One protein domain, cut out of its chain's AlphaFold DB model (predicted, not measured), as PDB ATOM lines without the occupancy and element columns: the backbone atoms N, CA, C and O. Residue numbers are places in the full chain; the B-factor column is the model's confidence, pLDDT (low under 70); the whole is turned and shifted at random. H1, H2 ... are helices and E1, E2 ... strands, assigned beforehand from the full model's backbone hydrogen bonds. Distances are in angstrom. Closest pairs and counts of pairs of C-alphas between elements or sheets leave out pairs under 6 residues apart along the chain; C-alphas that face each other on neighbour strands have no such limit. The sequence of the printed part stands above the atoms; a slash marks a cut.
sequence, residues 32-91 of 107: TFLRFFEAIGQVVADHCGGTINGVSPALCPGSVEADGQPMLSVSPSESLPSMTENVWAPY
ATOM      1  N   THR A  32       7.205  43.485  46.025       90.12
ATOM      2  CA  THR A  32       7.566  44.907  46.112       90.12
ATOM      3  C   THR A  32       6.806  45.712  45.068       90.12
ATOM      4  O   THR A  32       6.300  46.787  45.388       90.12
ATOM      5  N   PHE A  33       6.640  45.156  43.868       91.00
ATOM      6  CA  PHE A  33       5.786  45.729  42.839       91.00
ATOM      7  C   PHE A  33       4.320  45.828  43.287       91.00
ATOM      8  O   PHE A  33       3.739  46.905  43.192       91.00
ATOM      9  N   LEU A  34       3.732  44.760  43.841       91.62
ATOM     10  CA  LEU A  34       2.331  44.752  44.286       91.62
ATOM     11  C   LEU A  34       2.083  45.774  45.401       91.62
ATOM     12  O   LEU A  34       1.108  46.519  45.341       91.62
ATOM     13  N   ARG A  35       3.004  45.886  46.371       92.62
ATOM     14  CA  ARG A  35       2.930  46.917  47.422       92.62
ATOM     15  C   ARG A  35       3.038  48.331  46.862       92.62
ATOM     16  O   ARG A  35       2.341  49.224  47.334       92.62
ATOM     17  N   PHE A  36       3.909  48.551  45.876       94.06
ATOM     18  CA  PHE A  36       4.009  49.846  45.204       94.06
ATOM     19  C   PHE A  36       2.718  50.174  44.444       94.06
ATOM     20  O   PHE A  36       2.197  51.280  44.571       94.06
ATOM     21  N   PHE A  37       2.174  49.207  43.706       94.50
ATOM     22  CA  PHE A  37       0.936  49.365  42.953       94.50
ATOM     23  C   PHE A  37      -0.248  49.708  43.867       94.50
ATOM     24  O   PHE A  37      -0.955  50.684  43.611       94.50
ATOM     25  N   GLU A  38      -0.406  48.980  44.974       95.69
ATOM     26  CA  GLU A  38      -1.418  49.263  45.996       95.69
ATOM     27  C   GLU A  38      -1.239  50.660  46.602       95.69
ATOM     28  O   GLU A  38      -2.201  51.420  46.700       95.69
ATOM     29  N   ALA A  39      -0.004  51.043  46.945       96.50
ATOM     30  CA  ALA A  39       0.287  52.347  47.534       96.50
ATOM     31  C   ALA A  39      -0.045  53.511  46.589       96.50
ATOM     32  O   ALA A  39      -0.586  54.525  47.032       96.50
ATOM     33  N   ILE A  40       0.240  53.381  45.289       97.06
ATOM     34  CA  ILE A  40      -0.157  54.389  44.297       97.06
ATOM     35  C   ILE A  40      -1.683  54.466  44.188       97.06
ATOM     36  O   ILE A  40      -2.230  55.569  44.168       97.06
ATOM     37  N   GLY A  41      -2.370  53.320  44.186       96.31
ATOM     38  CA  GLY A  41      -3.829  53.265  44.263       96.31
ATOM     39  C   GLY A  41      -4.373  54.009  45.484       96.31
ATOM     40  O   GLY A  41      -5.279  54.831  45.353       96.31
ATOM     41  N   GLN A  42      -3.763  53.791  46.651       97.12
ATOM     42  CA  GLN A  42      -4.156  54.442  47.898       97.12
ATOM     43  C   GLN A  42      -3.972  55.961  47.839       97.12
ATOM     44  O   GLN A  42      -4.873  56.689  48.234       97.12
ATOM     45  N   VAL A  43      -2.863  56.456  47.277       97.31
ATOM     46  CA  VAL A  43      -2.650  57.903  47.089       97.31
ATOM     47  C   VAL A  43      -3.764  58.519  46.238       97.31
ATOM     48  O   VAL A  43      -4.249  59.605  46.548       97.31
ATOM     49  N   VAL A  44      -4.191  57.841  45.170       96.00
ATOM     50  CA  VAL A  44      -5.307  58.327  44.348       96.00
ATOM     51  C   VAL A  44      -6.611  58.302  45.146       96.00
ATOM     52  O   VAL A  44      -7.332  59.296  45.131       96.00
ATOM     53  N   ALA A  45      -6.899  57.227  45.884       95.31
ATOM     54  CA  ALA A  45      -8.104  57.111  46.707       95.31
ATOM     55  C   ALA A  45      -8.183  58.187  47.807       95.31
ATOM     56  O   ALA A  45      -9.228  58.814  47.987       95.31
ATOM     57  N   ASP A  46      -7.064  58.476  48.475       95.56
ATOM     58  CA  ASP A  46      -6.970  59.486  49.534       95.56
ATOM     59  C   ASP A  46      -7.296  60.903  49.030       95.56
ATOM     60  O   ASP A  46      -7.820  61.731  49.779       95.56
ATOM     61  N   HIS A  47      -6.999  61.197  47.759       94.88
ATOM     62  CA  HIS A  47      -7.189  62.524  47.168       94.88
ATOM     63  C   HIS A  47      -8.434  62.656  46.283       94.88
ATOM     64  O   HIS A  47      -8.981  63.753  46.171       94.88
ATOM     65  N   CYS A  48      -8.870  61.571  45.645       93.56
ATOM     66  CA  CYS A  48      -9.922  61.577  44.625       93.56
ATOM     67  C   CYS A  48     -11.162  60.763  45.028       93.56
ATOM     68  O   CYS A  48     -12.148  60.761  44.291       93.56
ATOM     69  N   GLY A  49     -11.118  60.089  46.180       92.25
ATOM     70  CA  GLY A  49     -12.157  59.178  46.646       92.25
ATOM     71  C   GLY A  49     -12.021  57.764  46.080       92.25
ATOM     72  O   GLY A  49     -11.249  57.505  45.158       92.25
ATOM     73  N   GLY A  50     -12.801  56.844  46.637       92.38
ATOM     74  CA  GLY A  50     -12.673  55.397  46.488       92.38
ATOM     75  C   GLY A  50     -12.082  54.742  47.739       92.38
ATOM     76  O   GLY A  50     -11.464  55.397  48.576       92.38
ATOM     77  N   THR A  51     -12.284  53.435  47.862       94.12
ATOM     78  CA  THR A  51     -11.709  52.602  48.924       94.12
ATOM     79  C   THR A  51     -10.918  51.479  48.273       94.12
ATOM     80  O   THR A  51     -11.492  50.669  47.545       94.12
ATOM     81  N   ILE A  52      -9.609  51.423  48.523       94.81
ATOM     82  CA  ILE A  52      -8.769  50.328  48.036       94.81
ATOM     83  C   ILE A  52      -9.047  49.084  48.878       94.81
ATOM     84  O   ILE A  52      -8.883  49.104  50.096       94.81
ATOM     85  N   ASN A  53      -9.474  48.001  48.228       91.38
ATOM     86  CA  ASN A  53      -9.734  46.721  48.896       91.38
ATOM     87  C   ASN A  53      -8.508  45.787  48.872       91.38
ATOM     88  O   ASN A  53      -8.529  44.731  49.504       91.38
ATOM     89  N   GLY A  54      -7.470  46.161  48.121       90.56
ATOM     90  CA  GLY A  54      -6.226  45.417  47.951       90.56
ATOM     91  C   GLY A  54      -5.896  45.138  46.485       90.56
ATOM     92  O   GLY A  54      -6.622  45.538  45.568       90.56
ATOM     93  N   VAL A  55      -4.785  44.434  46.272       89.69
ATOM     94  CA  VAL A  55      -4.319  43.998  44.950       89.69
ATOM     95  C   VAL A  55      -4.400  42.479  44.839       89.69
ATOM     96  O   VAL A  55      -3.881  41.752  45.685       89.69
ATOM     97  N   SER A  56      -5.018  41.998  43.763       84.44
ATOM     98  CA  SER A  56      -5.018  40.584  43.392       84.44
ATOM     99  C   SER A  56      -3.803  40.286  42.511       84.44
ATOM    100  O   SER A  56      -3.639  40.954  41.487       84.44
ATOM    101  N   PRO A  57      -2.949  39.305  42.858       77.62
ATOM    102  CA  PRO A  57      -1.833  38.908  42.010       77.62
ATOM    103  C   PRO A  57      -2.313  38.237  40.715       77.62
ATOM    104  O   PRO A  57      -3.386  37.637  40.655       77.62
ATOM    105  N   ALA A  58      -1.464  38.294  39.691       66.62
ATOM    106  CA  ALA A  58      -1.693  37.793  38.333       66.62
ATOM    107  C   ALA A  58      -2.154  36.325  38.218       66.62
ATOM    108  O   ALA A  58      -2.710  35.927  37.198       66.62
ATOM    109  N   LEU A  59      -1.881  35.502  39.235       58.94
ATOM    110  CA  LEU A  59      -2.032  34.044  39.196       58.94
ATOM    111  C   LEU A  59      -3.087  33.509  40.175       58.94
ATOM    112  O   LEU A  59      -3.050  32.328  40.527       58.94
ATOM    113  N   CYS A  60      -4.031  34.338  40.631       51.81
ATOM    114  CA  CYS A  60      -5.138  33.846  41.449       51.81
ATOM    115  C   CYS A  60      -5.928  32.751  40.691       51.81
ATOM    116  O   CYS A  60      -6.490  33.012  39.626       51.81
ATOM    117  N   PRO A  61      -6.017  31.508  41.209       41.09
ATOM    118  CA  PRO A  61      -6.836  30.475  40.586       41.09
ATOM    119  C   PRO A  61      -8.312  30.860  40.753       41.09
ATOM    120  O   PRO A  61      -8.875  30.715  41.836       41.09
ATOM    121  N   GLY A  62      -8.922  31.397  39.693       48.91
ATOM    122  CA  GLY A  62     -10.323  31.840  39.673       48.91
ATOM    123  C   GLY A  62     -10.560  33.207  39.023       48.91
ATOM    124  O   GLY A  62     -11.698  33.510  38.675       48.91
ATOM    125  N   SER A  63      -9.517  34.015  38.810       48.22
ATOM    126  CA  SER A  63      -9.611  35.255  38.032       48.22
ATOM    127  C   SER A  63      -9.580  34.920  36.543       48.22
ATOM    128  O   SER A  63      -8.535  34.595  35.989       48.22
ATOM    129  N   VAL A  64     -10.754  34.942  35.913       48.81
ATOM    130  CA  VAL A  64     -10.959  34.546  34.512       48.81
ATOM    131  C   VAL A  64     -10.603  35.638  33.491       48.81
ATOM    132  O   VAL A  64     -10.650  35.353  32.299       48.81
ATOM    133  N   GLU A  65     -10.229  36.854  33.918       50.50
ATOM    134  CA  GLU A  65     -10.280  38.034  33.026       50.50
ATOM    135  C   GLU A  65      -9.015  38.904  32.946       50.50
ATOM    136  O   GLU A  65      -8.980  39.836  32.149       50.50
ATOM    137  N   ALA A  66      -7.955  38.620  33.705       54.44
ATOM    138  CA  ALA A  66      -6.694  39.352  33.561       54.44
ATOM    139  C   ALA A  66      -5.661  38.461  32.873       54.44
ATOM    140  O   ALA A  66      -5.425  37.347  33.337       54.44
ATOM    141  N   ASP A  67      -5.036  38.954  31.800       57.91
ATOM    142  CA  ASP A  67      -3.963  38.317  31.012       57.91
ATOM    143  C   ASP A  67      -2.668  38.073  31.831       57.91
ATOM    144  O   ASP A  67      -1.568  38.464  31.445       57.91
ATOM    145  N   GLY A  68      -2.771  37.465  33.015       65.31
ATOM    146  CA  GLY A  68      -1.658  37.288  33.942       65.31
ATOM    147  C   GLY A  68      -1.114  38.611  34.485       65.31
ATOM    148  O   GLY A  68       0.081  38.702  34.762       65.31
ATOM    149  N   GLN A  69      -1.957  39.637  34.634       75.50
ATOM    150  CA  GLN A  69      -1.583  40.910  35.252       75.50
ATOM    151  C   GLN A  69      -2.293  41.096  36.598       75.50
ATOM    152  O   GLN A  69      -3.446  40.688  36.744       75.50
ATOM    153  N   PRO A  70      -1.629  41.703  37.595       84.62
ATOM    154  CA  PRO A  70      -2.274  42.006  38.860       84.62
ATOM    155  C   PRO A  70      -3.328  43.104  38.702       84.62
ATOM    156  O   PRO A  70      -3.188  44.009  37.880       84.62
ATOM    157  N   MET A  71      -4.370  43.038  39.526       88.62
ATOM    158  CA  MET A  71      -5.502  43.966  39.495       88.62
ATOM    159  C   MET A  71      -5.654  44.681  40.830       88.62
ATOM    160  O   MET A  71      -5.586  44.054  41.885       88.62
ATOM    161  N   LEU A  72      -5.917  45.985  40.782       91.62
ATOM    162  CA  LEU A  72      -6.279  46.780  41.951       91.62
ATOM    163  C   LEU A  72      -7.800  46.770  42.114       91.62
ATOM    164  O   LEU A  72      -8.521  47.140  41.189       91.62
ATOM    165  N   SER A  73      -8.291  46.367  43.284       91.31
ATOM    166  CA  SER A  73      -9.718  46.414  43.599       91.31
ATOM    167  C   SER A  73     -10.071  47.731  44.289       91.31
ATOM    168  O   SER A  73      -9.490  48.069  45.323       91.31
ATOM    169  N   VAL A  74     -11.051  48.450  43.734       92.81
ATOM    170  CA  VAL A  74     -11.529  49.736  44.257       92.81
ATOM    171  C   VAL A  74     -13.047  49.693  44.434       92.81
ATOM    172  O   VAL A  74     -13.782  49.400  43.494       92.81
ATOM    173  N   SER A  75     -13.515  50.000  45.641       91.25
ATOM    174  CA  SER A  75     -14.934  50.200  45.963       91.25
ATOM    175  C   SER A  75     -15.286  51.691  45.951       91.25
ATOM    176  O   SER A  75     -14.408  52.520  46.218       91.25
ATOM    177  N   PRO A  76     -16.556  52.064  45.719       90.50
ATOM    178  CA  PRO A  76     -16.970  53.446  45.879       90.50
ATOM    179  C   PRO A  76     -16.887  53.873  47.351       90.50
ATOM    180  O   PRO A  76     -17.046  53.062  48.265       90.50
ATOM    181  N   SER A  77     -16.652  55.162  47.587       88.25
ATOM    182  CA  SER A  77     -16.658  55.766  48.922       88.25
ATOM    183  C   SER A  77     -17.480  57.055  48.936       88.25
ATOM    184  O   SER A  77     -17.750  57.653  47.895       88.25
ATOM    185  N   GLU A  78     -17.824  57.530  50.135       86.31
ATOM    186  CA  GLU A  78     -18.526  58.807  50.329       86.31
ATOM    187  C   GLU A  78     -17.703  60.025  49.876       86.31
ATOM    188  O   GLU A  78     -18.256  61.096  49.643       86.31
ATOM    189  N   SER A  79     -16.382  59.871  49.745       89.12
ATOM    190  CA  SER A  79     -15.477  60.930  49.290       89.12
ATOM    191  C   SER A  79     -15.425  61.084  47.768       89.12
ATOM    192  O   SER A  79     -14.766  62.002  47.278       89.12
ATOM    193  N   LEU A  80     -16.111  60.224  47.007       88.19
ATOM    194  CA  LEU A  80     -16.194  60.367  45.557       88.19
ATOM    195  C   LEU A  80     -17.058  61.573  45.160       88.19
ATOM    196  O   LEU A  80     -18.165  61.737  45.674       88.19
ATOM    197  N   PRO A  81     -16.625  62.375  44.170       85.31
ATOM    198  CA  PRO A  81     -17.433  63.486  43.672       85.31
ATOM    199  C   PRO A  81     -18.691  63.012  42.922       85.31
ATOM    200  O   PRO A  81     -19.713  63.695  42.925       85.31
ATOM    201  N   SER A  82     -18.623  61.847  42.273       85.75
ATOM    202  CA  SER A  82     -19.708  61.226  41.510       85.75
ATOM    203  C   SER A  82     -19.444  59.726  41.345       85.75
ATOM    204  O   SER A  82     -18.290  59.296  41.321       85.75
ATOM    205  N   MET A  83     -20.504  58.928  41.188       81.25
ATOM    206  CA  MET A  83     -20.382  57.489  40.895       81.25
ATOM    207  C   MET A  83     -19.959  57.214  39.448       81.25
ATOM    208  O   MET A  83     -19.378  56.170  39.183       81.25
ATOM    209  N   THR A  84     -20.217  58.148  38.531       81.44
ATOM    210  CA  THR A  84     -19.954  57.989  37.089       81.44
ATOM    211  C   THR A  84     -18.937  58.990  36.544       81.44
ATOM    212  O   THR A  84     -18.352  58.762  35.492       81.44
ATOM    213  N   GLU A  85     -18.696  60.094  37.253       86.38
ATOM    214  CA  GLU A  85     -17.728  61.130  36.872       86.38
ATOM    215  C   GLU A  85     -16.613  61.217  37.922       86.38
ATOM    216  O   GLU A  85     -16.546  62.144  38.729       86.38
ATOM    217  N   ASN A  86     -15.748  60.205  37.947       89.50
ATOM    218  CA  ASN A  86     -14.592  60.136  38.841       89.50
ATOM    219  C   ASN A  86     -13.362  59.583  38.102       89.50
ATOM    220  O   ASN A  86     -13.440  59.204  36.935       89.50
ATOM    221  N   VAL A  87     -12.214  59.556  38.781       91.75
ATOM    222  CA  VAL A  87     -10.934  59.124  38.190       91.75
ATOM    223  C   VAL A  87     -10.894  57.639  37.811       91.75
ATOM    224  O   VAL A  87     -10.064  57.250  36.995       91.75
ATOM    225  N   TRP A  88     -11.786  56.824  38.376       91.75
ATOM    226  CA  TRP A  88     -11.861  55.378  38.163       91.75
ATOM    227  C   TRP A  88     -12.792  55.007  37.000       91.75
ATOM    228  O   TRP A  88     -12.509  54.065  36.263       91.75
ATOM    229  N   ALA A  89     -13.853  55.790  36.786       88.25
ATOM    230  CA  ALA A  89     -14.910  55.528  35.804       88.25
ATOM    231  C   ALA A  89     -14.436  55.264  34.356       88.25
ATOM    232  O   ALA A  89     -15.034  54.423  33.693       88.25
ATOM    233  N   PRO A  90     -13.373  55.900  33.818       87.50
ATOM    234  CA  PRO A  90     -12.918  55.603  32.457       87.50
ATOM    235  C   PRO A  90     -12.372  54.180  32.261       87.50
ATOM    236  O   PRO A  90     -12.275  53.731  31.120       87.50
ATOM    237  N   TYR A  91     -11.971  53.504  33.343       85.00
ATOM    238  CA  TYR A  91     -11.303  52.199  33.304       85.00
ATOM    239  C   TYR A  91     -12.242  51.031  33.631       85.00
ATOM    240  O   TYR A  91     -11.937  49.901  33.265       85.00
TER     241      TYR A  91
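What this domain is: This is residues 32 to 91 of the 107 residues of an uncharacterized protein of Sinimarinibacterium sp. CAU 1509 (UniProt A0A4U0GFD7). One long helix, H1, packs along a two-stranded antiparallel hairpin, E1 and E2, with more of its near contacts to E1 than to E2. A long loop, residues 57 to 70, joins the two strands at one end of the hairpin, and a long tail with no named element, residues 76 to 91, follows E2 at the other end and folds back. The printed part has 60 residues, with one named helix and two named strands in the order H1, E1, E2; the sheet's order is E1 - E2. The class is mixed, helices and strands, though under half of the residues, 28 of 60, are in named elements. The whole is only just compact, close to loose, with a radius of gyration of the C-alphas of 12.3 A and spans of 34 by 24 by 15 A.

How they stand to each other: H1, residues 32 to 48, has every O i to N i+4 pair within hydrogen-bond range. A tight link of 2 residues joins it to E1, residues 51 to 56. The closest C-alphas of H1 and E1 are those of Glu 38 and Val 55, 6.1 A apart, and 10 pairs of their C-alphas are within 8 A. E2, residues 71 to 75, is the antiparallel neighbour of E1, with 157 degrees between their directions, and the two form a hairpin. N 51 and O 75 are within hydrogen-bond range at 2.8 A, and so are N 71 and O 56 at 3.0 A. The C-alphas of Ile 52 and Val 74 face each other at 4.7 A. H1 and E2 have 3 pairs of C-alphas within 8 A, the closest being those of Glu 38 and Leu 72, 6.8 A apart.

Where its parts are: H1 runs from C-alpha 32 at (7.566, 44.907, 46.112) to C-alpha 48 at (-9.922, 61.577, 44.625), 24.2 A. E1, from Thr 51 to Ser 56, measures 14.8 A. E2 begins at Met 71, measures 13.0 A and ends with C-alpha 75 at (-14.934, 50.200, 45.963).

The domain as a whole: The two C-alphas farthest apart, those of Pro 61 and Pro 81, are 34.8 A from each other. The first and last printed C-alphas, those of Thr 32 and Tyr 91, are 23.9 A apart. The printed part has no cut. The link from E1 to E2 is long, with 14 residues. The mean pLDDT of the printed part is 83.7, and confidence is low, under 70, at residues 58 to 68.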